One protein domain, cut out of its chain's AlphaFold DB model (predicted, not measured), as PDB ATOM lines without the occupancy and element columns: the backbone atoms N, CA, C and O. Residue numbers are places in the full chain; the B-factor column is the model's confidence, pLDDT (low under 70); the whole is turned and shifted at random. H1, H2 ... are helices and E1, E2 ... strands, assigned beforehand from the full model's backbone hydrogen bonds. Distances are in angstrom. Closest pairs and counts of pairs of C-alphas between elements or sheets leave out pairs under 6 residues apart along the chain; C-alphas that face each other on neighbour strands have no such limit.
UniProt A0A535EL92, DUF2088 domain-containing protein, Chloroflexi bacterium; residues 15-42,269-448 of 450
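Overview. This is residues 15 to 42 and 269 to 448 of the 450 residues of the protein "DUF2088 domain-containing protein" of Chloroflexi bacterium (UniProt A0A535EL92). What is the main picture? A strongly twisted six-stranded sheet is the core, with H6 over one face on E3 and E2 and H7 over the other on E7 and E1. Past E3 come a small sheet, E4 and E5, and farther out the helical hairpin H4 and H5; H1 lies outside E5. What is it built of? The printed part has 208 residues, with the named elements H1 E1 E2 H2 E3 E4 H3 H4 H5 E5 H6 E6 E7 H7 E8 in chain order; the large sheet, E3 E2 E6 E7 E1 E8, is mixed. The class is mixed, helices and strands, with under half of the residues in named elements; the whole is compact, radius of gyration of the C-alphas 16.4 A, spanning 45 by 44 by 31 A.

Arrangement. How do the large sheet's strands pair? E2, residues 274 to 280, is parallel to edge strand E3, residues 312 to 318 (N 278 to O 315, 2.8 A), and to E6, residues 396 to 399 (N 279 to O 397, 2.9 A). E7, residues 407 to 411, is antiparallel to E6 in a hairpin (N 398 to O 409, 2.8 A) and to E1, residues 33 to 39 (N 37 to O 408, 2.8 A); E1 is antiparallel to edge strand E8, residues 424 to 426 (N 38 to O 425, 2.8 A). What is on its faces? H6, residues 375 to 385, is over E3 and E2 at a height over the sheet of 8.7 A, its closest C-alphas to E3 being Ala 382 and Cys 315, 5.7 A. H7, residues 412 to 419, is on the opposite face at 7.4 A, making three layers, helices on both faces. What lies farther out? E4, residues 337 to 339, is parallel to E5, residues 370 to 372 (N 338 to O 370, 3.0 A). H4, residues 348 to 357, and H5, residues 360 to 366, touch as a hairpin, closest C-alphas Ser 355 and Gly 362, 4.2 A, at a shallow tilt of 20 degrees, opposite ways. H1, residues 15 to 25, is close to but not clearly touching H6, closest C-alphas Ala 22 and Asp 377, 6.3 A. How are the helix backbones? Every O i to N i+4 pair is within hydrogen-bond range in H1, H4 and H6, but 2 of 4 in H7 and 1 of 3 in H5, which has 1 of 4 O i to N i+3 pairs.

Along the chain. Where do the elements begin and end? H1 begins at C-alpha 15, (158.917, 197.198, 142.162), and is 15.2 A long; E8 ends at C-alpha 426, (195.379, 206.508, 151.595). Which others are short? H2, residues 294 to 297, and H3, residues 340 to 343, have four residues each.

Size, cuts and confidence. Where is the cut? Residues 43 to 268 are not printed, and C-alphas 42 and 269 are 11.7 A apart. Which links are long? E2 to H2, H2 to E3 and E3 to E4. How confident is the model? Mean pLDDT of the printed part is 93.6, and no printed residue is under 70.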
ATOM      1  N   LEU A  15     158.003 196.063 142.238       93.06
ATOM      2  CA  LEU A  15     158.917 197.198 142.162       93.06
ATOM      3  C   LEU A  15     158.331 198.519 142.696       93.06
ATOM      4  O   LEU A  15     158.990 199.118 143.542       93.06
ATOM      5  N   PRO A  16     157.103 198.953 142.336       95.50
ATOM      6  CA  PRO A  16     156.567 200.219 142.849       95.50
ATOM      7  C   PRO A  16     156.464 200.267 144.382       95.50
ATOM      8  O   PRO A  16     156.704 201.307 145.000       95.50
ATOM      9  N   GLU A  17     156.140 199.134 145.011       95.75
ATOM     10  CA  GLU A  17     156.050 199.027 146.470       95.75
ATOM     11  C   GLU A  17     157.427 198.912 147.129       95.75
ATOM     12  O   GLU A  17     157.635 199.493 148.194       95.75
ATOM     13  N   LEU A  18     158.389 198.235 146.493       93.19
ATOM     14  CA  LEU A  18     159.779 198.208 146.960       93.19
ATOM     15  C   LEU A  18     160.412 199.603 146.908       93.19
ATOM     16  O   LEU A  18     161.079 200.009 147.856       93.19
ATOM     17  N   GLU A  19     160.150 200.371 145.851       94.31
ATOM     18  CA  GLU A  19     160.567 201.771 145.749       94.31
ATOM     19  C   GLU A  19     159.921 202.646 146.823       94.31
ATOM     20  O   GLU A  19     160.582 203.505 147.407       94.31
ATOM     21  N   ARG A  20     158.629 202.442 147.111       94.62
ATOM     22  CA  ARG A  20     157.953 203.153 148.203       94.62
ATOM     23  C   ARG A  20     158.598 202.829 149.550       94.62
ATOM     24  O   ARG A  20     158.923 203.754 150.289       94.62
ATOM     25  N   LEU A  21     158.834 201.548 149.833       91.88
ATOM     26  CA  LEU A  21     159.479 201.093 151.063       91.88
ATOM     27  C   LEU A  21     160.896 201.669 151.213       91.88
ATOM     28  O   LEU A  21     161.244 202.187 152.273       91.88
ATOM     29  N   ALA A  22     161.698 201.634 150.147       90.94
ATOM     30  CA  ALA A  22     163.045 202.197 150.147       90.94
ATOM     31  C   ALA A  22     163.034 203.713 150.412       90.94
ATOM     32  O   ALA A  22     163.829 204.211 151.216       90.94
ATOM     33  N   ARG A  23     162.076 204.447 149.822       89.44
ATOM     34  CA  ARG A  23     161.890 205.880 150.098       89.44
ATOM     35  C   ARG A  23     161.548 206.164 151.557       89.44
ATOM     36  O   ARG A  23     162.072 207.121 152.122       89.44
ATOM     37  N   GLU A  24     160.701 205.345 152.170       89.81
ATOM     38  CA  GLU A  24     160.289 205.511 153.568       89.81
ATOM     39  C   GLU A  24     161.424 205.215 154.556       89.81
ATOM     40  O   GLU A  24     161.576 205.927 155.548       89.81
ATOM     41  N   LEU A  25     162.237 204.191 154.284       85.31
ATOM     42  CA  LEU A  25     163.257 203.720 155.223       85.31
ATOM     43  C   LEU A  25     164.632 204.382 155.042       85.31
ATOM     44  O   LEU A  25     165.370 204.539 156.022       85.31
ATOM     45  N   TYR A  26     165.006 204.741 153.808       83.25
ATOM     46  CA  TYR A  26     166.407 205.029 153.473       83.25
ATOM     47  C   TYR A  26     166.640 206.293 152.629       83.25
ATOM     48  O   TYR A  26     167.765 206.792 152.625       83.25
ATOM     49  N   ALA A  27     165.634 206.873 151.954       75.56
ATOM     50  CA  ALA A  27     165.869 207.997 151.027       75.56
ATOM     51  C   ALA A  27     166.571 209.203 151.669       75.56
ATOM     52  O   ALA A  27     167.467 209.781 151.054       75.56
ATOM     53  N   ASN A  28     166.228 209.535 152.914       81.38
ATOM     54  CA  ASN A  28     166.754 210.718 153.603       81.38
ATOM     55  C   ASN A  28     168.126 210.507 154.263       81.38
ATOM     56  O   ASN A  28     168.639 211.426 154.898       81.38
ATOM     57  N   ARG A  29     168.728 209.315 154.147       86.69
ATOM     58  CA  ARG A  29     170.060 209.060 154.707       86.69
ATOM     59  C   ARG A  29     171.156 209.618 153.788       86.69
ATOM     60  O   ARG A  29     171.071 209.437 152.569       86.69
ATOM     61  N   PRO A  30     172.181 210.296 154.337       90.31
ATOM     62  CA  PRO A  30     173.295 210.789 153.538       90.31
ATOM     63  C   PRO A  30     174.109 209.619 152.978       90.31
ATOM     64  O   PRO A  30     174.177 208.546 153.580       90.31
ATOM     65  N   ALA A  31     174.740 209.835 151.825       93.38
ATOM     66  CA  ALA A  31     175.700 208.878 151.293       93.38
ATOM     67  C   ALA A  31     176.914 208.790 152.240       93.38
ATOM     68  O   ALA A  31     177.432 209.838 152.630       93.38
ATOM     69  N   PRO A  32     177.375 207.579 152.603       96.00
ATOM     70  CA  PRO A  32     178.614 207.409 153.352       96.00
ATOM     71  C   PRO A  32     179.791 208.116 152.679       96.00
ATOM     72  O   PRO A  32     179.931 208.070 151.454       96.00
ATOM     73  N   GLU A  33     180.650 208.740 153.481       97.38
ATOM     74  CA  GLU A  33     181.917 209.291 153.010       97.38
ATOM     75  C   GLU A  33     183.008 208.226 153.062       97.38
ATOM     76  O   GLU A  33     183.162 207.528 154.066       97.38
ATOM     77  N   VAL A  34     183.769 208.114 151.977       97.94
ATOM     78  CA  VAL A  34     184.836 207.138 151.790       97.94
ATOM     79  C   VAL A  34     186.102 207.791 151.239       97.94
ATOM     80  O   VAL A  34     186.045 208.844 150.603       97.94
ATOM     81  N   ALA A  35     187.250 207.150 151.435       97.62
ATOM     82  CA  ALA A  35     188.492 207.480 150.740       97.62
ATOM     83  C   ALA A  35     189.134 206.219 150.155       97.62
ATOM     84  O   ALA A  35     189.001 205.128 150.712       97.62
ATOM     85  N   LEU A  36     189.825 206.386 149.025       97.69
ATOM     86  CA  LEU A  36     190.572 205.306 148.388       97.69
ATOM     87  C   LEU A  36     191.824 204.965 149.191       97.69
ATOM     88  O   LEU A  36     192.566 205.849 149.628       97.69
ATOM     89  N   VAL A  37     192.066 203.670 149.314       97.56
ATOM     90  CA  VAL A  37     193.177 203.056 150.021       97.56
ATOM     91  C   VAL A  37     193.814 202.013 149.113       97.56
ATOM     92  O   VAL A  37     193.123 201.254 148.435       97.56
ATOM     93  N   ARG A  38     195.142 201.974 149.119       96.25
ATOM     94  CA  ARG A  38     195.942 200.908 148.528       96.25
ATOM     95  C   ARG A  38     196.536 200.055 149.636       96.25
ATOM     96  O   ARG A  38     197.126 200.589 150.570       96.25
ATOM     97  N   GLN A  39     196.392 198.745 149.518       95.12
ATOM     98  CA  GLN A  39     197.122 197.767 150.309       95.12
ATOM     99  C   GLN A  39     198.323 197.275 149.507       95.12
ATOM    100  O   GLN A  39     198.181 196.816 148.377       95.12
ATOM    101  N   HIS A  40     199.502 197.326 150.111       92.31
ATOM    102  CA  HIS A  40     200.733 196.814 149.526       92.31
ATOM    103  C   HIS A  40     200.819 195.304 149.759       92.31
ATOM    104  O   HIS A  40     201.081 194.853 150.873       92.31
ATOM    105  N   VAL A  41     200.583 194.518 148.705       87.06
ATOM    106  CA  VAL A  41     200.621 193.046 148.740       87.06
ATOM    107  C   VAL A  41     201.825 192.484 147.985       87.06
ATOM    108  O   VAL A  41     202.269 193.037 146.975       87.06
ATOM    109  N   GLU A  42     202.357 191.355 148.459       85.19
ATOM    110  CA  GLU A  42     203.404 190.624 147.742       85.19
ATOM    111  C   GLU A  42     202.828 190.051 146.440       85.19
ATOM    112  O   GLU A  42     201.842 189.315 146.444       85.19
ATOM    113  N   ARG A 269     192.998 189.678 150.371       92.81
ATOM    114  CA  ARG A 269     192.469 189.855 151.734       92.81
ATOM    115  C   ARG A 269     191.843 191.224 151.919       92.81
ATOM    116  O   ARG A 269     192.318 192.213 151.359       92.81
ATOM    117  N   ILE A 270     190.829 191.259 152.778       94.94
ATOM    118  CA  ILE A 270     190.289 192.482 153.368       94.94
ATOM    119  C   ILE A 270     191.114 192.791 154.628       94.94
ATOM    120  O   ILE A 270     191.105 191.986 155.563       94.94
ATOM    121  N   PRO A 271     191.822 193.932 154.698       94.94
ATOM    122  CA  PRO A 271     192.733 194.241 155.800       94.94
ATOM    123  C   PRO A 271     192.028 194.775 157.056       94.94
ATOM    124  O   PRO A 271     192.562 195.635 157.748       94.94
ATOM    125  N   PHE A 272     190.847 194.271 157.400       96.06
ATOM    126  CA  PHE A 272     190.127 194.696 158.600       96.06
ATOM    127  C   PHE A 272     189.560 193.485 159.321       96.06
ATOM    128  O   PHE A 272     189.048 192.567 158.690       96.06
ATOM    129  N   GLU A 273     189.635 193.479 160.651       95.38
ATOM    130  CA  GLU A 273     189.127 192.349 161.436       95.38
ATOM    131  C   GLU A 273     187.602 192.248 161.390       95.38
ATOM    132  O   GLU A 273     187.052 191.149 161.430       95.38
ATOM    133  N   SER A 274     186.926 193.394 161.297       96.00
ATOM    134  CA  SER A 274     185.476 193.476 161.200       96.00
ATOM    135  C   SER A 274     185.021 194.642 160.329       96.00
ATOM    136  O   SER A 274     185.634 195.717 160.320       96.00
ATOM    137  N   LEU A 275     183.908 194.426 159.631       98.19
ATOM    138  CA  LEU A 275     183.201 195.409 158.823       98.19
ATOM    139  C   LEU A 275     181.701 195.348 159.116       98.19
ATOM    140  O   LEU A 275     181.100 194.282 159.238       98.19
ATOM    141  N   HIS A 276     181.078 196.520 159.155       98.38
ATOM    142  CA  HIS A 276     179.628 196.658 159.157       98.38
ATOM    143  C   HIS A 276     179.062 196.384 157.759       98.38
ATOM    144  O   HIS A 276     178.050 195.701 157.624       98.38
ATOM    145  N   VAL A 277     179.726 196.890 156.717       98.56
ATOM    146  CA  VAL A 277     179.283 196.743 155.327       98.56
ATOM    147  C   VAL A 277     180.482 196.456 154.429       98.56
ATOM    148  O   VAL A 277     181.476 197.177 154.475       98.56
ATOM    149  N   LEU A 278     180.372 195.433 153.585       98.75
ATOM    150  CA  LEU A 278     181.249 195.225 152.440       98.75
ATOM    151  C   LEU A 278     180.433 195.374 151.157       98.75
ATOM    152  O   LEU A 278     179.519 194.589 150.906       98.75
ATOM    153  N   VAL A 279     180.787 196.361 150.342       98.75
ATOM    154  CA  VAL A 279     180.218 196.564 149.007       98.75
ATOM    155  C   VAL A 279     181.142 195.930 147.970       98.75
ATOM    156  O   VAL A 279     182.356 196.126 148.032       98.75
ATOM    157  N   LEU A 280     180.573 195.185 147.023       98.56
ATOM    158  CA  LEU A 280     181.289 194.617 145.877       98.56
ATOM    159  C   LEU A 280     180.665 195.163 144.595       98.56
ATOM    160  O   LEU A 280     179.456 195.015 144.419       98.56
ATOM    161  N   ASP A 281     181.448 195.718 143.671       98.19
ATOM    162  CA  ASP A 281     180.900 196.126 142.365       98.19
ATOM    163  C   ASP A 281     180.258 194.942 141.638       98.19
ATOM    164  O   ASP A 281     179.195 195.067 141.016       98.19
ATOM    165  N   ARG A 282     180.882 193.765 141.754       97.38
ATOM    166  CA  ARG A 282     180.438 192.541 141.089       97.38
ATOM    167  C   ARG A 282     180.760 191.272 141.878       97.38
ATOM    168  O   ARG A 282     181.702 191.206 142.662       97.38
ATOM    169  N   MET A 283     179.977 190.238 141.602       97.69
ATOM    170  CA  MET A 283     180.249 188.843 141.940       97.69
ATOM    171  C   MET A 283     180.178 187.987 140.673       97.69
ATOM    172  O   MET A 283     179.532 188.373 139.697       97.69
ATOM    173  N   GLY A 284     180.787 186.805 140.687       94.31
ATOM    174  CA  GLY A 284     180.712 185.899 139.548       94.31
ATOM    175  C   GLY A 284     181.497 184.605 139.705       94.31
ATOM    176  O   GLY A 284     182.416 184.493 140.517       94.31
ATOM    177  N   LYS A 285     181.130 183.587 138.923       87.88
ATOM    178  CA  LYS A 285     181.806 182.281 138.948       87.88
ATOM    179  C   LYS A 285     183.239 182.328 138.426       87.88
ATOM    180  O   LYS A 285     184.036 181.442 138.749       87.88
ATOM    181  N   ASP A 286     183.527 183.320 137.601       86.19
ATOM    182  CA  ASP A 286     184.853 183.706 137.140       86.19
ATOM    183  C   ASP A 286     185.687 184.322 138.274       86.19
ATOM    184  O   ASP A 286     186.839 183.925 138.427       86.19
ATOM    185  N   VAL A 287     185.089 185.159 139.135       91.12
ATOM    186  CA  VAL A 287     185.740 185.711 140.341       91.12
ATOM    187  C   VAL A 287     186.075 184.596 141.337       91.12
ATOM    188  O   VAL A 287     187.214 184.436 141.769       91.12
ATOM    189  N   SER A 288     185.085 183.782 141.715       90.44
ATOM    190  CA  SER A 288     185.297 182.645 142.613       90.44
ATOM    191  C   SER A 288     184.317 181.510 142.349       90.44
ATOM    192  O   SER A 288     183.249 181.687 141.778       90.44
ATOM    193  N   GLY A 289     184.652 180.295 142.791       85.69
ATOM    194  CA  GLY A 289     183.799 179.121 142.591       85.69
ATOM    195  C   GLY A 289     182.378 179.287 143.121       85.69
ATOM    196  O   GLY A 289     181.448 178.812 142.469       85.69
ATOM    197  N   ALA A 290     182.251 180.004 144.234       89.19
ATOM    198  CA  ALA A 290     181.007 180.361 144.892       89.19
ATOM    199  C   ALA A 290     180.581 181.813 144.597       89.19
ATOM    200  O   ALA A 290     179.959 182.431 145.446       89.19
ATOM    201  N   GLY A 291     180.971 182.408 143.464       93.50
ATOM    202  CA  GLY A 291     180.589 183.782 143.101       93.50
ATOM    203  C   GLY A 291     181.397 184.875 143.810       93.50
ATOM    204  O   GLY A 291     181.802 185.859 143.200       93.50
ATOM    205  N   MET A 292     181.663 184.671 145.095       96.31
ATOM    206  CA  MET A 292     182.531 185.466 145.956       96.31
ATOM    207  C   MET A 292     183.437 184.506 146.728       96.31
ATOM    208  O   MET A 292     183.026 183.391 147.066       96.31
ATOM    209  N   ASP A 293     184.682 184.892 146.983       94.88
ATOM    210  CA  ASP A 293     185.611 184.047 147.726       94.88
ATOM    211  C   ASP A 293     185.292 184.081 149.222       94.88
ATOM    212  O   ASP A 293     185.448 185.092 149.905       94.88
ATOM    213  N   THR A 294     184.836 182.944 149.735       94.50
ATOM    214  CA  THR A 294     184.402 182.786 151.122       94.50
ATOM    215  C   THR A 294     185.550 182.879 152.126       94.50
ATOM    216  O   THR A 294     185.298 183.192 153.287       94.50
ATOM    217  N   ASN A 295     186.801 182.676 151.693       94.00
ATOM    218  CA  ASN A 295     187.986 182.913 152.519       94.00
ATOM    219  C   ASN A 295     188.271 184.413 152.663       94.00
ATOM    220  O   ASN A 295     188.710 184.860 153.717       94.00
ATOM    221  N   VAL A 296     187.980 185.200 151.622       95.31
ATOM    222  CA  VAL A 296     188.119 186.666 151.642       95.31
ATOM    223  C   VAL A 296     186.996 187.308 152.451       95.31
ATOM    224  O   VAL A 296     187.240 188.244 153.207       95.31
ATOM    225  N   LEU A 297     185.774 186.778 152.334       96.31
ATOM    226  CA  LEU A 297     184.621 187.221 153.124       96.31
ATOM    227  C   LEU A 297     184.671 186.777 154.591       96.31
ATOM    228  O   LEU A 297     183.908 187.297 155.401       96.31
ATOM    229  N   GLY A 298     185.500 185.783 154.918       93.75
ATOM    230  CA  GLY A 298     185.506 185.141 156.229       93.75
ATOM    231  C   GLY A 298     184.187 184.431 156.577       93.75
ATOM    232  O   GLY A 298     183.812 184.345 157.745       93.75
ATOM    233  N   ARG A 299     183.444 183.976 155.558       92.50
ATOM    234  CA  ARG A 299     182.067 183.475 155.687       92.50
ATOM    235  C   ARG A 299     181.797 182.351 154.691       92.50
ATOM    236  O   ARG A 299     181.721 182.576 153.485       92.50
ATOM    237  N   TRP A 300     181.587 181.149 155.204       91.75
ATOM    238  CA  TRP A 300     181.274 179.928 154.488       91.75
ATOM    239  C   TRP A 300     179.772 179.648 154.391       91.75
ATOM    240  O   TRP A 300     179.372 179.202 153.328       91.75
ATOM    241  N   ARG A 301     178.916 179.876 155.393       92.69
ATOM    242  CA  ARG A 301     177.484 179.480 155.350       92.69
ATOM    243  C   ARG A 301     177.274 178.019 154.947       92.69
ATOM    244  O   ARG A 301     176.713 177.709 153.892       92.69
ATOM    245  N   ILE A 302     177.828 177.115 155.749       91.75
ATOM    246  CA  ILE A 302     177.639 175.674 155.581       91.75
ATOM    247  C   ILE A 302     177.130 175.118 156.900       91.75
ATOM    248  O   ILE A 302     177.814 175.186 157.920       91.75
ATOM    249  N   HIS A 303     175.945 174.513 156.866       87.88
ATOM    250  CA  HIS A 303     175.336 173.919 158.046       87.88
ATOM    251  C   HIS A 303     176.292 172.956 158.772       87.88
ATOM    252  O   HIS A 303     176.780 171.982 158.192       87.88
ATOM    253  N   GLY A 304     176.519 173.212 160.062       86.38
ATOM    254  CA  GLY A 304     177.364 172.382 160.925       86.38
ATOM    255  C   GLY A 304     178.871 172.600 160.761       86.38
ATOM    256  O   GLY A 304     179.644 171.863 161.371       86.38
ATOM    257  N   VAL A 305     179.295 173.585 159.966       88.50
ATOM    258  CA  VAL A 305     180.697 173.993 159.842       88.50
ATOM    259  C   VAL A 305     180.880 175.350 160.513       88.50
ATOM    260  O   VAL A 305     180.082 176.261 160.309       88.50
ATOM    261  N   GLU A 306     181.909 175.463 161.351       88.38
ATOM    262  CA  GLU A 306     182.246 176.717 162.021       88.38
ATOM    263  C   GLU A 306     182.804 177.730 161.016       88.38
ATOM    264  O   GLU A 306     183.582 177.378 160.129       88.38
ATOM    265  N   GLU A 307     182.374 178.982 161.152       89.56
ATOM    266  CA  GLU A 307     182.849 180.085 160.324       89.56
ATOM    267  C   GLU A 307     184.287 180.470 160.679       89.56
ATOM    268  O   GLU A 307     184.743 180.290 161.811       89.56
ATOM    269  N   THR A 308     185.007 181.064 159.730       83.44
ATOM    270  CA  THR A 308     186.332 181.616 160.034       83.44
ATOM    271  C   THR A 308     186.209 182.795 161.002       83.44
ATOM    272  O   THR A 308     185.262 183.577 160.934       83.44
ATOM    273  N   ALA A 309     187.195 182.974 161.884       81.94
ATOM    274  CA  ALA A 309     187.122 184.022 162.900       81.94
ATOM    275  C   ALA A 309     187.170 185.453 162.326       81.94
ATOM    276  O   ALA A 309     186.644 186.367 162.966       81.94
ATOM    277  N   LYS A 310     187.843 185.662 161.181       89.25
ATOM    278  CA  LYS A 310     188.090 186.979 160.566       89.25
ATOM    279  C   LYS A 310     188.198 186.873 159.031       89.25
ATOM    280  O   LYS A 310     188.781 185.897 158.563       89.25
ATOM    281  N   PRO A 311     187.769 187.903 158.274       94.88
ATOM    282  CA  PRO A 311     187.063 189.093 158.756       94.88
ATOM    283  C   PRO A 311     185.617 188.778 159.169       94.88
ATOM    284  O   PRO A 311     184.979 187.896 158.609       94.88
ATOM    285  N   GLN A 312     185.085 189.522 160.137       95.62
ATOM    286  CA  GLN A 312     183.664 189.471 160.489       95.62
ATOM    287  C   GLN A 312     182.913 190.565 159.742       95.62
ATOM    288  O   GLN A 312     183.079 191.749 160.031       95.62
ATOM    289  N   ILE A 313     182.075 190.179 158.787       97.50
ATOM    290  CA  ILE A 313     181.304 191.126 157.980       97.50
ATOM    291  C   ILE A 313     179.830 190.974 158.332       97.50
ATOM    292  O   ILE A 313     179.287 189.876 158.207       97.50
ATOM    293  N   ALA A 314     179.180 192.055 158.768       97.06
ATOM    294  CA  ALA A 314     177.755 192.026 159.093       97.06
ATOM    295  C   ALA A 314     176.890 191.965 157.823       97.06
ATOM    296  O   ALA A 314     176.081 191.047 157.683       97.06
ATOM    297  N   CYS A 315     177.108 192.886 156.877       98.06
ATOM    298  CA  CYS A 315     176.373 192.941 155.612       98.06
ATOM    299  C   CYS A 315     177.304 192.906 154.391       98.06
ATOM    300  O   CYS A 315     178.162 193.774 154.243       98.06
ATOM    301  N   VAL A 316     177.097 191.950 153.485       98.56
ATOM    302  CA  VAL A 316     177.735 191.880 152.161       98.56
ATOM    303  C   VAL A 316     176.724 192.303 151.094       98.56
ATOM    304  O   VAL A 316     175.592 191.811 151.075       98.56
ATOM    305  N   VAL A 317     177.139 193.218 150.218       98.75
ATOM    306  CA  VAL A 317     176.299 193.842 149.188       98.75
ATOM    307  C   VAL A 317     177.002 193.774 147.825       98.75
ATOM    308  O   VAL A 317     177.733 194.701 147.468       98.75
ATOM    309  N   PRO A 318     176.825 192.691 147.050       98.62
ATOM    310  CA  PRO A 318     177.247 192.654 145.659       98.62
ATOM    311  C   PRO A 318     176.261 193.428 144.787       98.62
ATOM    312  O   PRO A 318     175.046 193.261 144.903       98.62
ATOM    313  N   LEU A 319     176.783 194.267 143.897       98.50
ATOM    314  CA  LEU A 319     175.965 195.171 143.092       98.50
ATOM    315  C   LEU A 319     175.673 194.635 141.682       98.50
ATOM    316  O   LEU A 319     174.666 194.993 141.074       98.50
ATOM    317  N   SER A 320     176.500 193.729 141.155       97.56
ATOM    318  CA  SER A 320     176.265 193.084 139.859       97.56
ATOM    319  C   SER A 320     176.684 191.618 139.807       97.56
ATOM    320  O   SER A 320     177.448 191.141 140.642       97.56
ATOM    321  N   LEU A 321     176.209 190.926 138.771       97.25
ATOM    322  CA  LEU A 321     176.685 189.611 138.349       97.25
ATOM    323  C   LEU A 321     177.484 189.779 137.050       97.25
ATOM    324  O   LEU A 321     177.031 190.482 136.137       97.25
ATOM    325  N   THR A 322     178.657 189.151 136.968       94.56
ATOM    326  CA  THR A 322     179.481 189.150 135.752       94.56
ATOM    327  C   THR A 322     178.779 188.421 134.608       94.56
ATOM    328  O   THR A 322     178.116 187.400 134.807       94.56
ATOM    329  N   ASP A 323     178.967 188.900 133.380       89.00
ATOM    330  CA  ASP A 323     178.361 188.264 132.204       89.00
ATOM    331  C   ASP A 323     178.984 186.878 131.932       89.00
ATOM    332  O   ASP A 323     178.279 185.948 131.541       89.00
ATOM    333  N   ALA A 324     180.271 186.699 132.267       85.56
ATOM    334  CA  ALA A 324     180.990 185.418 132.220       85.56
ATOM    335  C   ALA A 324     180.403 184.338 133.151       85.56
ATOM    336  O   ALA A 324     180.709 183.153 133.017       85.56
ATOM    337  N   SER A 325     179.532 184.715 134.093       85.69
ATOM    338  CA  SER A 325     178.797 183.751 134.916       85.69
ATOM    339  C   SER A 325     177.614 183.112 134.186       85.69
ATOM    340  O   SER A 325     177.052 182.145 134.703       85.69
ATOM    341  N   HIS A 326     177.207 183.637 133.021       84.25
ATOM    342  CA  HIS A 326     176.047 183.172 132.247       84.25
ATOM    343  C   HIS A 326     174.778 183.022 133.108       84.25
ATOM    344  O   HIS A 326     174.078 182.012 133.053       84.25
ATOM    345  N   GLY A 327     174.529 184.002 133.981       89.88
ATOM    346  CA  GLY A 327     173.388 184.020 134.902       89.88
ATOM    347  C   GLY A 327     173.505 183.099 136.123       89.88
ATOM    348  O   GLY A 327     172.647 183.136 137.003       89.88
ATOM    349  N   ASN A 328     174.572 182.306 136.244       90.75
ATOM    350  CA  ASN A 328     174.787 181.447 137.403       90.75
ATOM    351  C   ASN A 328     175.288 182.247 138.616       90.75
ATOM    352  O   ASN A 328     176.486 182.478 138.771       90.75
ATOM    353  N   ALA A 329     174.372 182.609 139.509       94.75
ATOM    354  CA  ALA A 329     174.665 183.354 140.731       94.75
ATOM    355  C   ALA A 329     175.015 182.452 141.932       94.75
ATOM    356  O   ALA A 329     174.572 182.703 143.049       94.75
ATOM    357  N   ALA A 330     175.782 181.373 141.734       91.56
ATOM    358  CA  ALA A 330     176.243 180.534 142.845       91.56
ATOM    359  C   ALA A 330     176.863 181.400 143.959       91.56
ATOM    360  O   ALA A 330     177.702 182.247 143.669       91.56
ATOM    361  N   GLY A 331     176.431 181.199 145.209       94.50
ATOM    362  CA  GLY A 331     176.854 182.017 146.351       94.50
ATOM    363  C   GLY A 331     176.135 183.345 146.533       94.50
ATOM    364  O   GLY A 331     176.527 184.102 147.415       94.50
ATOM    365  N   LEU A 332     175.061 183.619 145.786       96.94
ATOM    366  CA  LEU A 332     174.201 184.784 146.022       96.94
ATOM    367  C   LEU A 332     173.734 184.862 147.482       96.94
ATOM    368  O   LEU A 332     173.719 185.937 148.075       96.94
ATOM    369  N   GLY A 333     173.460 183.707 148.092       96.56
ATOM    370  CA  GLY A 333     173.093 183.581 149.500       96.56
ATOM    371  C   GLY A 333     174.220 183.892 150.489       96.56
ATOM    372  O   GLY A 333     174.027 183.679 151.678       96.56
ATOM    373  N   LEU A 334     175.396 184.364 150.058       96.94
ATOM    374  CA  LEU A 334     176.418 184.961 150.932       96.94
ATOM    375  C   LEU A 334     176.152 186.450 151.210       96.94
ATOM    376  O   LEU A 334     176.761 186.994 152.131       96.94
ATOM    377  N   ALA A 335     175.262 187.086 150.442       98.12
ATOM    378  CA  ALA A 335     174.869 188.482 150.590       98.12
ATOM    379  C   ALA A 335     173.646 188.663 151.502       98.12
ATOM    380  O   ALA A 335     172.840 187.748 151.681       98.12
ATOM    381  N   GLU A 336     173.493 189.872 152.040       97.94
ATOM    382  CA  GLU A 336     172.290 190.300 152.771       97.94
ATOM    383  C   GLU A 336     171.313 191.031 151.844       97.94
ATOM    384  O   GLU A 336     170.103 190.798 151.891       97.94
ATOM    385  N   PHE A 337     171.856 191.893 150.980       98.06
ATOM    386  CA  PHE A 337     171.098 192.741 150.067       98.06
ATOM    387  C   PHE A 337     171.700 192.690 148.670       98.06
ATOM    388  O   PHE A 337     172.921 192.690 148.521       98.06
ATOM    389  N   ILE A 338     170.839 192.711 147.658       98.38
ATOM    390  CA  ILE A 338     171.233 192.848 146.254       98.38
ATOM    391  C   ILE A 338     170.342 193.878 145.555       98.38
ATOM    392  O   ILE A 338     169.152 193.975 145.882       98.38
ATOM    393  N   PRO A 339     170.871 194.650 144.594       97.62
ATOM    394  CA  PRO A 339     170.047 195.562 143.821       97.62
ATOM    395  C   PRO A 339     169.242 194.787 142.778       97.62
ATOM    396  O   PRO A 339     169.650 193.715 142.312       97.62
ATOM    397  N   LEU A 340     168.118 195.362 142.356       96.69
ATOM    398  CA  LEU A 340     167.241 194.779 141.344       96.69
ATOM    399  C   LEU A 340     168.009 194.385 140.074       96.69
ATOM    400  O   LEU A 340     167.830 193.282 139.563       96.69
ATOM    401  N   ARG A 341     168.931 195.242 139.621       95.19
ATOM    402  CA  ARG A 341     169.747 194.997 138.422       95.19
ATOM    403  C   ARG A 341     170.606 193.730 138.499       95.19
ATOM    404  O   ARG A 341     170.919 193.151 137.464       95.19
ATOM    405  N   LEU A 342     171.025 193.305 139.696       97.44
ATOM    406  CA  LEU A 342     171.724 192.032 139.885       97.44
ATOM    407  C   LEU A 342     170.713 190.890 139.816       97.44
ATOM    408  O   LEU A 342     170.922 189.940 139.066       97.44
ATOM    409  N   ALA A 343     169.603 191.005 140.552       96.94
ATOM    410  CA  ALA A 343     168.562 189.983 140.601       96.94
ATOM    411  C   ALA A 343     168.013 189.630 139.203       96.94
ATOM    412  O   ALA A 343     167.780 188.457 138.914       96.94
ATOM    413  N   GLU A 344     167.875 190.616 138.312       94.38
ATOM    414  CA  GLU A 344     167.431 190.417 136.925       94.38
ATOM    415  C   GLU A 344     168.439 189.639 136.057       94.38
ATOM    416  O   GLU A 344     168.033 188.967 135.107       94.38
ATOM    417  N   LYS A 345     169.738 189.674 136.388       94.69
ATOM    418  CA  LYS A 345     170.776 188.896 135.687       94.69
ATOM    419  C   LYS A 345     170.800 187.416 136.079       94.69
ATOM    420  O   LYS A 345     171.480 186.637 135.416       94.69
ATOM    421  N   VAL A 346     170.116 187.014 137.152       95.94
ATOM    422  CA  VAL A 346     170.156 185.631 137.645       95.94
ATOM    423  C   VAL A 346     169.322 184.717 136.746       95.94
ATOM    424  O   VAL A 346     168.127 184.941 136.576       95.94
ATOM    425  N   ASP A 347     169.932 183.648 136.230       93.06
ATOM    426  CA  ASP A 347     169.229 182.502 135.648       93.06
ATOM    427  C   ASP A 347     168.990 181.470 136.759       93.06
ATOM    428  O   ASP A 347     169.930 180.853 137.275       93.06
ATOM    429  N   LEU A 348     167.726 181.278 137.147       92.81
ATOM    430  CA  LEU A 348     167.372 180.392 138.257       92.81
ATOM    431  C   LEU A 348     167.711 178.922 137.994       92.81
ATOM    432  O   LEU A 348     168.037 178.198 138.935       92.81
ATOM    433  N   VAL A 349     167.652 178.466 136.741       88.88
ATOM    434  CA  VAL A 349     167.956 177.074 136.395       88.88
ATOM    435  C   VAL A 349     169.452 176.831 136.558       88.88
ATOM    436  O   VAL A 349     169.847 175.888 137.247       88.88
ATOM    437  N   ALA A 350     170.290 177.710 136.004       85.31
ATOM    438  CA  ALA A 350     171.742 177.616 136.127       85.31
ATOM    439  C   ALA A 350     172.209 177.759 137.587       85.31
ATOM    440  O   ALA A 350     173.082 177.008 138.044       85.31
ATOM    441  N   PHE A 351     171.613 178.702 138.323       91.69
ATOM    442  CA  PHE A 351     171.890 178.934 139.737       91.69
ATOM    443  C   PHE A 351     171.517 177.717 140.596       91.69
ATOM    444  O   PHE A 351     172.375 177.161 141.286       91.69
ATOM    445  N   TYR A 352     170.272 177.237 140.523       90.75
ATOM    446  CA  TYR A 352     169.809 176.132 141.365       90.75
ATOM    447  C   TYR A 352     170.424 174.790 140.989       90.75
ATOM    448  O   TYR A 352     170.755 174.018 141.888       90.75
ATOM    449  N   ALA A 353     170.659 174.510 139.703       84.81
ATOM    450  CA  ALA A 353     171.364 173.295 139.300       84.81
ATOM    451  C   ALA A 353     172.747 173.205 139.965       84.81
ATOM    452  O   ALA A 353     173.149 172.133 140.425       84.81
ATOM    453  N   ASN A 354     173.461 174.331 140.076       84.38
ATOM    454  CA  ASN A 354     174.750 174.374 140.756       84.38
ATOM    455  C   ASN A 354     174.613 174.166 142.271       84.38
ATOM    456  O   ASN A 354     175.262 173.269 142.812       84.38
ATOM    457  N   SER A 355     173.732 174.928 142.924       88.75
ATOM    458  CA  SER A 355     173.506 174.853 144.372       88.75
ATOM    459  C   SER A 355     173.067 173.455 144.822       88.75
ATOM    460  O   SER A 355     173.589 172.928 145.802       88.75
ATOM    461  N   LEU A 356     172.172 172.806 144.069       86.50
ATOM    462  CA  LEU A 356     171.711 171.442 144.347       86.50
ATOM    463  C   LEU A 356     172.812 170.400 144.114       86.50
ATOM    464  O   LEU A 356     172.951 169.466 144.901       86.50
ATOM    465  N   THR A 357     173.628 170.568 143.067       79.44
ATOM    466  CA  THR A 357     174.763 169.666 142.793       79.44
ATOM    467  C   THR A 357     175.823 169.748 143.891       79.44
ATOM    468  O   THR A 357     176.407 168.730 144.259       79.44
ATOM    469  N   ALA A 358     176.064 170.942 144.436       83.06
ATOM    470  CA  ALA A 358     177.023 171.150 145.517       83.06
ATOM    471  C   ALA A 358     176.582 170.517 146.854       83.06
ATOM    472  O   ALA A 358     177.406 170.385 147.764       83.06
ATOM    473  N   GLY A 359     175.322 170.080 146.974       85.38
ATOM    474  CA  GLY A 359     174.781 169.471 148.186       85.38
ATOM    475  C   GLY A 359     174.740 170.473 149.338       85.38
ATOM    476  O   GLY A 359     174.509 171.658 149.123       85.38
ATOM    477  N   ILE A 360     174.997 170.013 150.568       88.75
ATOM    478  CA  ILE A 360     174.864 170.840 151.784       88.75
ATOM    479  C   ILE A 360     175.708 172.124 151.772       88.75
ATOM    480  O   ILE A 360     175.330 173.102 152.406       88.75
ATOM    481  N   VAL A 361     176.801 172.153 151.004       86.94
ATOM    482  CA  VAL A 361     177.646 173.347 150.855       86.94
ATOM    483  C   VAL A 361     177.005 174.413 149.953       86.94
ATOM    484  O   VAL A 361     177.286 175.602 150.077       86.94
ATOM    485  N   GLY A 362     176.129 174.006 149.035       88.81
ATOM    486  CA  GLY A 362     175.451 174.913 148.113       88.81
ATOM    487  C   GLY A 362     174.097 175.420 148.596       88.81
ATOM    488  O   GLY A 362     173.620 176.411 148.057       88.81
ATOM    489  N   ILE A 363     173.458 174.771 149.577       90.38
ATOM    490  CA  ILE A 363     172.051 175.057 149.914       90.38
ATOM    491  C   ILE A 363     171.860 176.447 150.527       90.38
ATOM    492  O   ILE A 363     171.058 177.222 150.010       90.38
ATOM    493  N   GLU A 364     172.585 176.793 151.594       91.81
ATOM    494  CA  GLU A 364     172.451 178.123 152.221       91.81
ATOM    495  C   GLU A 364     172.910 179.231 151.264       91.81
ATOM    496  O   GLU A 364     172.256 180.256 151.104       91.81
ATOM    497  N   ARG A 365     173.981 178.964 150.515       92.94
ATOM    498  CA  ARG A 365     174.516 179.833 149.458       92.94
ATOM    499  C   ARG A 365     173.609 179.965 148.230       92.94
ATOM    500  O   ARG A 365     173.821 180.853 147.404       92.94
ATOM    501  N   GLY A 366     172.624 179.081 148.108       92.88
ATOM    502  CA  GLY A 366     171.592 179.074 147.081       92.88
ATOM    503  C   GLY A 366     170.358 179.905 147.442       92.88
ATOM    504  O   GLY A 366     169.436 179.986 146.633       92.88
ATOM    505  N   GLN A 367     170.310 180.498 148.640       94.69
ATOM    506  CA  GLN A 367     169.210 181.363 149.061       94.69
ATOM    507  C   GLN A 367     169.219 182.699 148.310       94.69
ATOM    508  O   GLN A 367     170.270 183.204 147.917       94.69
ATOM    509  N   PHE A 368     168.028 183.270 148.123       95.12
ATOM    510  CA  PHE A 368     167.847 184.560 147.462       95.12
ATOM    511  C   PHE A 368     167.810 185.693 148.513       95.12
ATOM    512  O   PHE A 368     166.938 185.649 149.385       95.12
ATOM    513  N   PRO A 369     168.727 186.681 148.469       96.50
ATOM    514  CA  PRO A 369     168.775 187.796 149.419       96.50
ATOM    515  C   PRO A 369     167.611 188.783 149.269       96.50
ATOM    516  O   PRO A 369     166.802 188.694 148.341       96.50
ATOM    517  N   ILE A 370     167.557 189.778 150.162       97.06
ATOM    518  CA  ILE A 370     166.606 190.886 150.040       97.06
ATOM    519  C   ILE A 370     166.969 191.719 148.805       97.06
ATOM    520  O   ILE A 370     168.091 192.209 148.677       97.06
ATOM    521  N   VAL A 371     165.997 191.908 147.913       97.19
ATOM    522  CA  VAL A 371     166.150 192.737 146.712       97.19
ATOM    523  C   VAL A 371     165.673 194.152 146.997       97.19
ATOM    524  O   VAL A 371     164.554 194.343 147.477       97.19
ATOM    525  N   LEU A 372     166.504 195.142 146.677       96.62
ATOM    526  CA  LEU A 372     166.156 196.561 146.773       96.62
ATOM    527  C   LEU A 372     166.267 197.254 145.405       96.62
ATOM    528  O   LEU A 372     166.958 196.743 144.522       96.62
ATOM    529  N   PRO A 373     165.572 198.387 145.192       96.44
ATOM    530  CA  PRO A 373     165.461 198.993 143.863       96.44
ATOM    531  C   PRO A 373     166.804 199.423 143.257       96.44
ATOM    532  O   PRO A 373     167.043 199.168 142.079       96.44
ATOM    533  N   THR A 374     167.686 200.037 144.055       96.94
ATOM    534  CA  THR A 374     168.948 200.631 143.579       96.94
ATOM    535  C   THR A 374     170.155 200.229 144.431       96.94
ATOM    536  O   THR A 374     170.004 199.796 145.575       96.94
ATOM    537  N   ASP A 375     171.368 200.431 143.903       98.00
ATOM    538  CA  ASP A 375     172.620 200.206 144.645       98.00
ATOM    539  C   ASP A 375     172.668 201.069 145.912       98.00
ATOM    540  O   ASP A 375     173.037 200.597 146.990       98.00
ATOM    541  N   ARG A 376     172.234 202.330 145.797       97.56
ATOM    542  CA  ARG A 376     172.105 203.261 146.920       97.56
ATOM    543  C   ARG A 376     171.215 202.694 148.019       97.56
ATOM    544  O   ARG A 376     171.599 202.743 149.187       97.56
ATOM    545  N   ASP A 377     170.055 202.148 147.666       97.00
ATOM    546  CA  ASP A 377     169.139 201.566 148.649       97.00
ATOM    547  C   ASP A 377     169.779 200.370 149.360       97.00
ATOM    548  O   ASP A 377     169.681 200.273 150.582       97.00
ATOM    549  N   CYS A 378     170.503 199.510 148.635       97.69
ATOM    550  CA  CYS A 378     171.229 198.382 149.224       97.69
ATOM    551  C   CYS A 378     172.299 198.820 150.224       97.69
ATOM    552  O   CYS A 378     172.341 198.308 151.344       97.69
ATOM    553  N   VAL A 379     173.153 199.775 149.846       97.88
ATOM    554  CA  VAL A 379     174.245 200.248 150.711       97.88
ATOM    555  C   VAL A 379     173.694 200.932 151.964       97.88
ATOM    556  O   VAL A 379     174.184 200.691 153.068       97.88
ATOM    557  N   LEU A 380     172.650 201.756 151.825       96.12
ATOM    558  CA  LEU A 380     172.036 202.447 152.959       96.12
ATOM    559  C   LEU A 380     171.254 201.494 153.870       96.12
ATOM    560  O   LEU A 380     171.329 201.638 155.092       96.12
ATOM    561  N   ALA A 381     170.551 200.507 153.308       95.56
ATOM    562  CA  ALA A 381     169.888 199.467 154.084       95.56
ATOM    563  C   ALA A 381     170.901 198.638 154.875       95.56
ATOM    564  O   ALA A 381     170.723 198.455 156.080       95.56
ATOM    565  N   ALA A 382     172.001 198.220 154.242       96.81
ATOM    566  CA  ALA A 382     173.094 197.517 154.903       96.81
ATOM    567  C   ALA A 382     173.683 198.349 156.051       96.81
ATOM    568  O   ALA A 382     173.747 197.884 157.184       96.81
ATOM    569  N   ALA A 383     174.017 199.620 155.805       95.50
ATOM    570  CA  ALA A 383     174.575 200.501 156.832       95.50
ATOM    571  C   ALA A 383     173.616 200.778 158.004       95.50
ATOM    572  O   ALA A 383     174.083 201.100 159.099       95.50
ATOM    573  N   ALA A 384     172.301 200.700 157.775       93.19
ATOM    574  CA  ALA A 384     171.260 200.889 158.785       93.19
ATOM    575  C   ALA A 384     170.896 199.602 159.546       93.19
ATOM    576  O   ALA A 384     170.315 199.682 160.626       93.19
ATOM    577  N   THR A 385     171.199 198.431 158.983       93.69
ATOM    578  CA  THR A 385     170.830 197.116 159.537       93.69
ATOM    579  C   THR A 385     172.035 196.272 159.948       93.69
ATOM    580  O   THR A 385     171.858 195.161 160.437       93.69
ATOM    581  N   SER A 386     173.252 196.815 159.860       94.44
ATOM    582  CA  SER A 386     174.512 196.135 160.196       94.44
ATOM    583  C   SER A 386     174.710 195.827 161.688       94.44
ATOM    584  O   SER A 386     175.821 195.505 162.100       94.44
ATOM    585  N   GLY A 387     173.679 196.000 162.521       93.50
ATOM    586  CA  GLY A 387     173.744 195.823 163.975       93.50
ATOM    587  C   GLY A 387     174.369 196.988 164.747       93.50
ATOM    588  O   GLY A 387     174.445 196.912 165.970       93.50
ATOM    589  N   ARG A 388     174.774 198.065 164.061       93.62
ATOM    590  CA  ARG A 388     175.304 199.284 164.688       93.62
ATOM    591  C   ARG A 388     174.195 200.292 164.995       93.62
ATOM    592  O   ARG A 388     173.179 200.345 164.299       93.62
ATOM    593  N   THR A 389     174.431 201.169 165.958       90.38
ATOM    594  CA  THR A 389     173.639 202.388 166.165       90.38
ATOM    595  C   THR A 389     174.150 203.540 165.293       90.38
ATOM    596  O   THR A 389     175.274 203.519 164.796       90.38
ATOM    597  N   GLU A 390     173.348 204.596 165.113       85.00
ATOM    598  CA  GLU A 390     173.777 205.778 164.342       85.00
ATOM    599  C   GLU A 390     174.930 206.554 164.995       85.00
ATOM    600  O   GLU A 390     175.616 207.306 164.310       85.00
ATOM    601  N   GLN A 391     175.148 206.364 166.301       88.50
ATOM    602  CA  GLN A 391     176.245 206.980 167.053       88.50
ATOM    603  C   GLN A 391     177.556 206.196 166.930       88.50
ATOM    604  O   GLN A 391     178.616 206.725 167.254       88.50
ATOM    605  N   GLU A 392     177.489 204.937 166.494       93.69
ATOM    606  CA  GLU A 392     178.662 204.090 166.327       93.69
ATOM    607  C   GLU A 392     179.316 204.303 164.954       93.69
ATOM    608  O   GLU A 392     178.601 204.475 163.953       93.69
ATOM    609  N   PRO A 393     180.660 204.225 164.883       94.31
ATOM    610  CA  PRO A 393     181.402 204.371 163.637       94.31
ATOM    611  C   PRO A 393     180.903 203.412 162.547       94.31
ATOM    612  O   PRO A 393     180.687 202.217 162.784       94.31
ATOM    613  N   LEU A 394     180.749 203.901 161.321       97.00
ATOM    614  CA  LEU A 394     180.432 203.055 160.177       97.00
ATOM    615  C   LEU A 394     181.730 202.436 159.658       97.00
ATOM    616  O   LEU A 394     182.608 203.142 159.190       97.00
ATOM    617  N   ARG A 395     181.842 201.107 159.672       98.06
ATOM    618  CA  ARG A 395     183.011 200.369 159.171       98.06
ATOM    619  C   ARG A 395     182.640 199.790 157.817       98.06
ATOM    620  O   ARG A 395     182.116 198.680 157.749       98.06
ATOM    621  N   LEU A 396     182.796 200.583 156.768       98.62
ATOM    622  CA  LEU A 396     182.417 200.204 155.413       98.62
ATOM    623  C   LEU A 396     183.675 200.047 154.571       98.62
ATOM    624  O   LEU A 396     184.509 200.947 154.562       98.62
ATOM    625  N   ALA A 397     183.773 198.942 153.840       98.56
ATOM    626  CA  ALA A 397     184.728 198.791 152.752       98.56
ATOM    627  C   ALA A 397     183.986 198.576 151.431       98.56
ATOM    628  O   ALA A 397     182.885 198.023 151.398       98.56
ATOM    629  N   TRP A 398     184.604 199.007 150.342       98.56
ATOM    630  CA  TRP A 398     184.106 198.840 148.988       98.56
ATOM    631  C   TRP A 398     185.250 198.375 148.094       98.56
ATOM    632  O   TRP A 398     186.293 199.025 148.034       98.56
ATOM    633  N   ILE A 399     185.064 197.226 147.448       97.56
ATOM    634  CA  ILE A 399     186.037 196.586 146.558       97.56
ATOM    635  C   ILE A 399     185.375 196.271 145.214       97.56
ATOM    636  O   ILE A 399     184.148 196.194 145.127       97.56
ATOM    637  N   ALA A 400     186.176 196.053 144.171       96.31
ATOM    638  CA  ALA A 400     185.637 195.654 142.872       96.31
ATOM    639  C   ALA A 400     184.980 194.267 142.974       96.31
ATOM    640  O   ALA A 400     183.812 194.080 142.639       96.31
ATOM    641  N   ASP A 401     185.730 193.302 143.503       96.44
ATOM    642  CA  ASP A 401     185.283 191.945 143.795       96.44
ATOM    643  C   ASP A 401     186.280 191.269 144.760       96.44
ATOM    644  O   ASP A 401     187.290 191.855 145.146       96.44
ATOM    645  N   THR A 402     186.012 190.030 145.179       96.12
ATOM    646  CA  THR A 402     186.861 189.319 146.154       96.12
ATOM    647  C   THR A 402     188.198 188.819 145.600       96.12
ATOM    648  O   THR A 402     189.002 188.321 146.381       96.12
ATOM    649  N   ALA A 403     188.441 188.899 144.289       92.88
ATOM    650  CA  ALA A 403     189.747 188.589 143.705       92.88
ATOM    651  C   ALA A 403     190.658 189.830 143.670       92.88
ATOM    652  O   ALA A 403     191.875 189.706 143.757       92.88
ATOM    653  N   HIS A 404     190.074 191.031 143.634       91.94
ATOM    654  CA  HIS A 404     190.799 192.292 143.488       91.94
ATOM    655  C   HIS A 404     190.682 193.161 144.752       91.94
ATOM    656  O   HIS A 404     189.781 193.993 144.870       91.94
ATOM    657  N   THR A 405     191.616 192.994 145.697       93.56
ATOM    658  CA  THR A 405     191.612 193.718 146.990       93.56
ATOM    659  C   THR A 405     192.827 194.624 147.222       93.56
ATOM    660  O   THR A 405     193.033 195.115 148.332       93.56
ATOM    661  N   GLU A 406     193.646 194.865 146.194       93.31
ATOM    662  CA  GLU A 406     194.812 195.757 146.291       93.31
ATOM    663  C   GLU A 406     194.401 197.223 146.450       93.31
ATOM    664  O   GLU A 406     194.993 197.949 147.242       93.31
ATOM    665  N   THR A 407     193.376 197.664 145.722       94.50
ATOM    666  CA  THR A 407     192.833 199.020 145.842       94.50
ATOM    667  C   THR A 407     191.353 198.948 146.178       94.50
ATOM    668  O   THR A 407     190.594 198.230 145.533       94.50
ATOM    669  N   PHE A 408     190.956 199.681 147.210       96.88
ATOM    670  CA  PHE A 408     189.605 199.674 147.754       96.88
ATOM    671  C   PHE A 408     189.259 201.031 148.358       96.88
ATOM    672  O   PHE A 408     190.127 201.880 148.534       96.88
ATOM    673  N   ALA A 409     187.993 201.262 148.684       98.00
ATOM    674  CA  ALA A 409     187.567 202.447 149.414       98.00
ATOM    675  C   ALA A 409     187.103 202.047 150.811       98.00
ATOM    676  O   ALA A 409     186.501 200.988 150.990       98.00
ATOM    677  N   VAL A 410     187.360 202.899 151.798       98.50
ATOM    678  CA  VAL A 410     186.882 202.699 153.172       98.50
ATOM    679  C   VAL A 410     186.181 203.931 153.693       98.50
ATOM    680  O   VAL A 410     186.516 205.043 153.286       98.50
ATOM    681  N   SER A 411     185.238 203.742 154.610       98.25
ATOM    682  CA  SER A 411     184.632 204.843 155.352       98.25
ATOM    683  C   SER A 411     185.673 205.674 156.102       98.25
ATOM    684  O   SER A 411     186.720 205.174 156.517       98.25
ATOM    685  N   THR A 412     185.361 206.949 156.324       97.69
ATOM    686  CA  THR A 412     186.205 207.876 157.097       97.69
ATOM    687  C   THR A 412     186.585 207.336 158.478       97.69
ATOM    688  O   THR A 412     187.722 207.508 158.913       97.69
ATOM    689  N   ASP A 413     185.675 206.608 159.124       97.25
ATOM    690  CA  ASP A 413     185.878 205.966 160.427       97.25
ATOM    691  C   ASP A 413     186.951 204.858 160.436       97.25
ATOM    692  O   ASP A 413     187.467 204.519 161.501       97.25
ATOM    693  N   LEU A 414     187.312 204.291 159.277       97.81
ATOM    694  CA  LEU A 414     188.390 203.298 159.147       97.81
ATOM    695  C   LEU A 414     189.760 203.931 158.848       97.81
ATOM    696  O   LEU A 414     190.783 203.256 158.957       97.81
ATOM    697  N   LEU A 415     189.822 205.224 158.510       97.94
ATOM    698  CA  LEU A 415     191.084 205.900 158.180       97.94
ATOM    699  C   LEU A 415     192.120 205.936 159.317       97.94
ATOM    700  O   LEU A 415     193.315 205.856 159.013       97.94
ATOM    701  N   PRO A 416     191.740 206.001 160.610       97.69
ATOM    702  CA  PRO A 416     192.706 205.841 161.692       97.69
ATOM    703  C   PRO A 416     193.428 204.485 161.658       97.69
ATOM    704  O   PRO A 416     194.637 204.439 161.874       97.69
ATOM    705  N   GLU A 417     192.725 203.393 161.333       97.50
ATOM    706  CA  GLU A 417     193.328 202.056 161.189       97.50
ATOM    707  C   GLU A 417     194.220 201.959 159.951       97.50
ATOM    708  O   GLU A 417     195.288 201.351 160.019       97.50
ATOM    709  N   VAL A 418     193.819 202.597 158.847       97.69
ATOM    710  CA  VAL A 418     194.651 202.724 157.640       97.69
ATOM    711  C   VAL A 418     195.964 203.428 157.975       97.69
ATOM    712  O   VAL A 418     197.031 202.916 157.668       97.69
ATOM    713  N   THR A 419     195.898 204.562 158.674       96.62
ATOM    714  CA  THR A 419     197.080 205.366 159.034       96.62
ATOM    715  C   THR A 419     198.019 204.628 159.996       96.62
ATOM    716  O   THR A 419     199.231 204.829 159.964       96.62
ATOM    717  N   ALA A 420     197.473 203.776 160.865       97.19
ATOM    718  CA  ALA A 420     198.250 202.998 161.827       97.19
ATOM    719  C   ALA A 420     198.989 201.801 161.200       97.19
ATOM    720  O   ALA A 420     199.818 201.180 161.870       97.19
ATOM    721  N   ARG A 421     198.693 201.456 159.940       96.88
ATOM    722  CA  ARG A 421     199.216 200.271 159.259       96.88
ATOM    723  C   ARG A 421     200.201 200.644 158.148       96.88
ATOM    724  O   ARG A 421     199.828 201.369 157.237       96.88
ATOM    725  N   PRO A 422     201.441 200.120 158.166       95.50
ATOM    726  CA  PRO A 422     202.451 200.462 157.162       95.50
ATOM    727  C   PRO A 422     202.189 199.829 155.790       95.50
ATOM    728  O   PRO A 422     202.769 200.258 154.798       95.50
ATOM    729  N   ASP A 423     201.356 198.791 155.730       95.62
ATOM    730  CA  ASP A 423     200.973 198.113 154.496       95.62
ATOM    731  C   ASP A 423     199.761 198.759 153.810       95.62
ATOM    732  O   ASP A 423     199.380 198.319 152.730       95.62
ATOM    733  N   LEU A 424     199.168 199.802 154.403       97.75
ATOM    734  CA  LEU A 424     198.039 200.536 153.840       97.75
ATOM    735  C   LEU A 424     198.415 201.996 153.567       97.75
ATOM    736  O   LEU A 424     199.124 202.637 154.336       97.75
ATOM    737  N   GLU A 425     197.899 202.540 152.472       97.38
ATOM    738  CA  GLU A 425     198.150 203.913 152.043       97.38
ATOM    739  C   GLU A 425     196.840 204.556 151.589       97.38
ATOM    740  O   GLU A 425     196.167 204.032 150.706       97.38
ATOM    741  N   GLN A 426     196.474 205.711 152.148       96.94
ATOM    742  CA  GLN A 426     195.379 206.508 151.595       96.94
ATOM    743  C   GLN A 426     195.856 207.205 150.313       96.94
ATOM    744  O   GLN A 426     196.740 208.056 150.358       96.94
ATOM    745  N   ILE A 427     195.230 206.888 149.180       96.38
ATOM    746  CA  ILE A 427     195.649 207.353 147.845       96.38
ATOM    747  C   ILE A 427     194.675 208.355 147.208       96.38
ATOM    748  O   ILE A 427     194.862 208.768 146.066       96.38
ATOM    749  N   GLY A 428     193.618 208.754 147.920       92.62
ATOM    750  CA  GLY A 428     192.624 209.704 147.416       92.62
ATOM    751  C   GLY A 428     191.949 210.526 148.516       92.62
ATOM    752  O   GLY A 428     192.001 210.159 149.694       92.62
ATOM    753  N   PRO A 429     191.305 211.654 148.158       95.44
ATOM    754  CA  PRO A 429     190.588 212.482 149.119       95.44
ATOM    755  C   PRO A 429     189.317 211.783 149.610       95.44
ATOM    756  O   PRO A 429     188.734 210.957 148.902       95.44
ATOM    757  N   VAL A 430     188.853 212.188 150.790       97.50
ATOM    758  CA  VAL A 430     187.520 211.828 151.286       97.50
ATOM    759  C   VAL A 430     186.452 212.397 150.351       97.50
ATOM    760  O   VAL A 430     186.546 213.545 149.909       97.50
ATOM    761  N   ARG A 431     185.443 211.585 150.037       95.81
ATOM    762  CA  ARG A 431     184.275 211.960 149.236       95.81
ATOM    763  C   ARG A 431     183.065 211.120 149.607       95.81
ATOM    764  O   ARG A 431     183.212 209.973 150.007       95.81
ATOM    765  N   ALA A 432     181.870 211.652 149.390       96.88
ATOM    766  CA  ALA A 432     180.662 210.835 149.397       96.88
ATOM    767  C   ALA A 432     180.752 209.717 148.341       96.88
ATOM    768  O   ALA A 432     181.334 209.921 147.268       96.88
ATOM    769  N   LEU A 433     180.153 208.558 148.630       96.81
ATOM    770  CA  LEU A 433     179.981 207.497 147.638       96.81
ATOM    771  C   LEU A 433     179.321 208.065 146.364       96.81
ATOM    772  O   LEU A 433     178.297 208.751 146.467       96.81
ATOM    773  N   PRO A 434     179.896 207.810 145.172       96.31
ATOM    774  CA  PRO A 434     179.471 208.439 143.923       96.31
ATOM    775  C   PRO A 434     178.226 207.758 143.334       96.31
ATOM    776  O   PRO A 434     178.296 207.110 142.290       96.31
ATOM    777  N   PHE A 435     177.085 207.900 144.009       96.31
ATOM    778  CA  PHE A 435     175.799 207.463 143.469       96.31
ATOM    779  C   PHE A 435     175.338 208.380 142.329       96.31
ATOM    780  O   PHE A 435     175.368 209.607 142.446       96.31
ATOM    781  N   GLU A 436     174.878 207.777 141.241       96.00
ATOM    782  CA  GLU A 436     174.228 208.443 140.118       96.00
ATOM    783  C   GLU A 436     172.778 208.841 140.470       96.00
ATOM    784  O   GLU A 436     172.225 208.365 141.469       96.00
ATOM    785  N   PRO A 437     172.124 209.723 139.683       94.12
ATOM    786  CA  PRO A 437     170.749 210.155 139.957       94.12
ATOM    787  C   PRO A 437     169.715 209.022 140.007       94.12
ATOM    788  O   PRO A 437     168.695 209.166 140.676       94.12
ATOM    789  N   ASP A 438     169.967 207.913 139.311       93.44
ATOM    790  CA  ASP A 438     169.133 206.705 139.324       93.44
ATOM    791  C   ASP A 438     169.475 205.744 140.481       93.44
ATOM    792  O   ASP A 438     168.878 204.677 140.603       93.44
ATOM    793  N   GLY A 439     170.416 206.124 141.351       94.75
ATOM    794  CA  GLY A 439     170.843 205.352 142.512       94.75
ATOM    795  C   GLY A 439     171.904 204.291 142.224       94.75
ATOM    796  O   GLY A 439     172.268 203.568 143.153       94.75
ATOM    797  N   ARG A 440     172.421 204.184 140.992       96.81
ATOM    798  CA  ARG A 440     173.557 203.309 140.670       96.81
ATOM    799  C   ARG A 440     174.840 203.811 141.331       96.81
ATOM    800  O   ARG A 440     175.088 205.012 141.368       96.81
ATOM    801  N   LEU A 441     175.675 202.912 141.848       97.31
ATOM    802  CA  LEU A 441     177.024 203.264 142.294       97.31
ATOM    803  C   LEU A 441     177.989 203.129 141.107       97.31
ATOM    804  O   LEU A 441     178.019 202.081 140.459       97.31
ATOM    805  N   ARG A 442     178.760 204.181 140.808       95.12
ATOM    806  CA  ARG A 442     179.863 204.099 139.831       95.12
ATOM    807  C   ARG A 442     180.904 203.097 140.309       95.12
ATOM    808  O   ARG A 442     181.193 203.113 141.500       95.12
ATOM    809  N   GLU A 443     181.463 202.276 139.422       93.94
ATOM    810  CA  GLU A 443     182.413 201.228 139.827       93.94
ATOM    811  C   GLU A 443     183.679 201.829 140.448       93.94
ATOM    812  O   GLU A 443     184.116 202.928 140.090       93.94
ATOM    813  N   ILE A 444     184.301 201.106 141.381       93.50
ATOM    814  CA  ILE A 444     185.478 201.609 142.090       93.50
ATOM    815  C   ILE A 444     186.660 201.783 141.145       93.50
ATOM    816  O   ILE A 444     187.461 202.699 141.318       93.50
ATOM    817  N   THR A 445     186.736 200.943 140.115       87.19
ATOM    818  CA  THR A 445     187.720 201.020 139.032       87.19
ATOM    819  C   THR A 445     187.676 202.365 138.316       87.19
ATOM    820  O   THR A 445     188.712 202.839 137.881       87.19
ATOM    821  N   GLU A 446     186.528 203.046 138.269       87.31
ATOM    822  CA  GLU A 446     186.422 204.392 137.697       87.31
ATOM    823  C   GLU A 446     186.991 205.491 138.613       87.31
ATOM    824  O   GLU A 446     187.192 206.630 138.181       87.31
ATOM    825  N   LEU A 447     187.193 205.187 139.898       81.50
ATOM    826  CA  LEU A 447     187.824 206.087 140.866       81.50
ATOM    827  C   LEU A 447     189.336 205.880 140.946       81.50
ATOM    828  O   LEU A 447     190.062 206.813 141.297       81.50
ATOM    829  N   ILE A 448     189.791 204.670 140.632       78.50
ATOM    830  CA  ILE A 448     191.195 204.328 140.438       78.50
ATOM    831  C   ILE A 448     191.560 204.861 139.049       78.50
ATOM    832  O   ILE A 448     191.452 204.143 138.066       78.50
TER     833      ILE A 448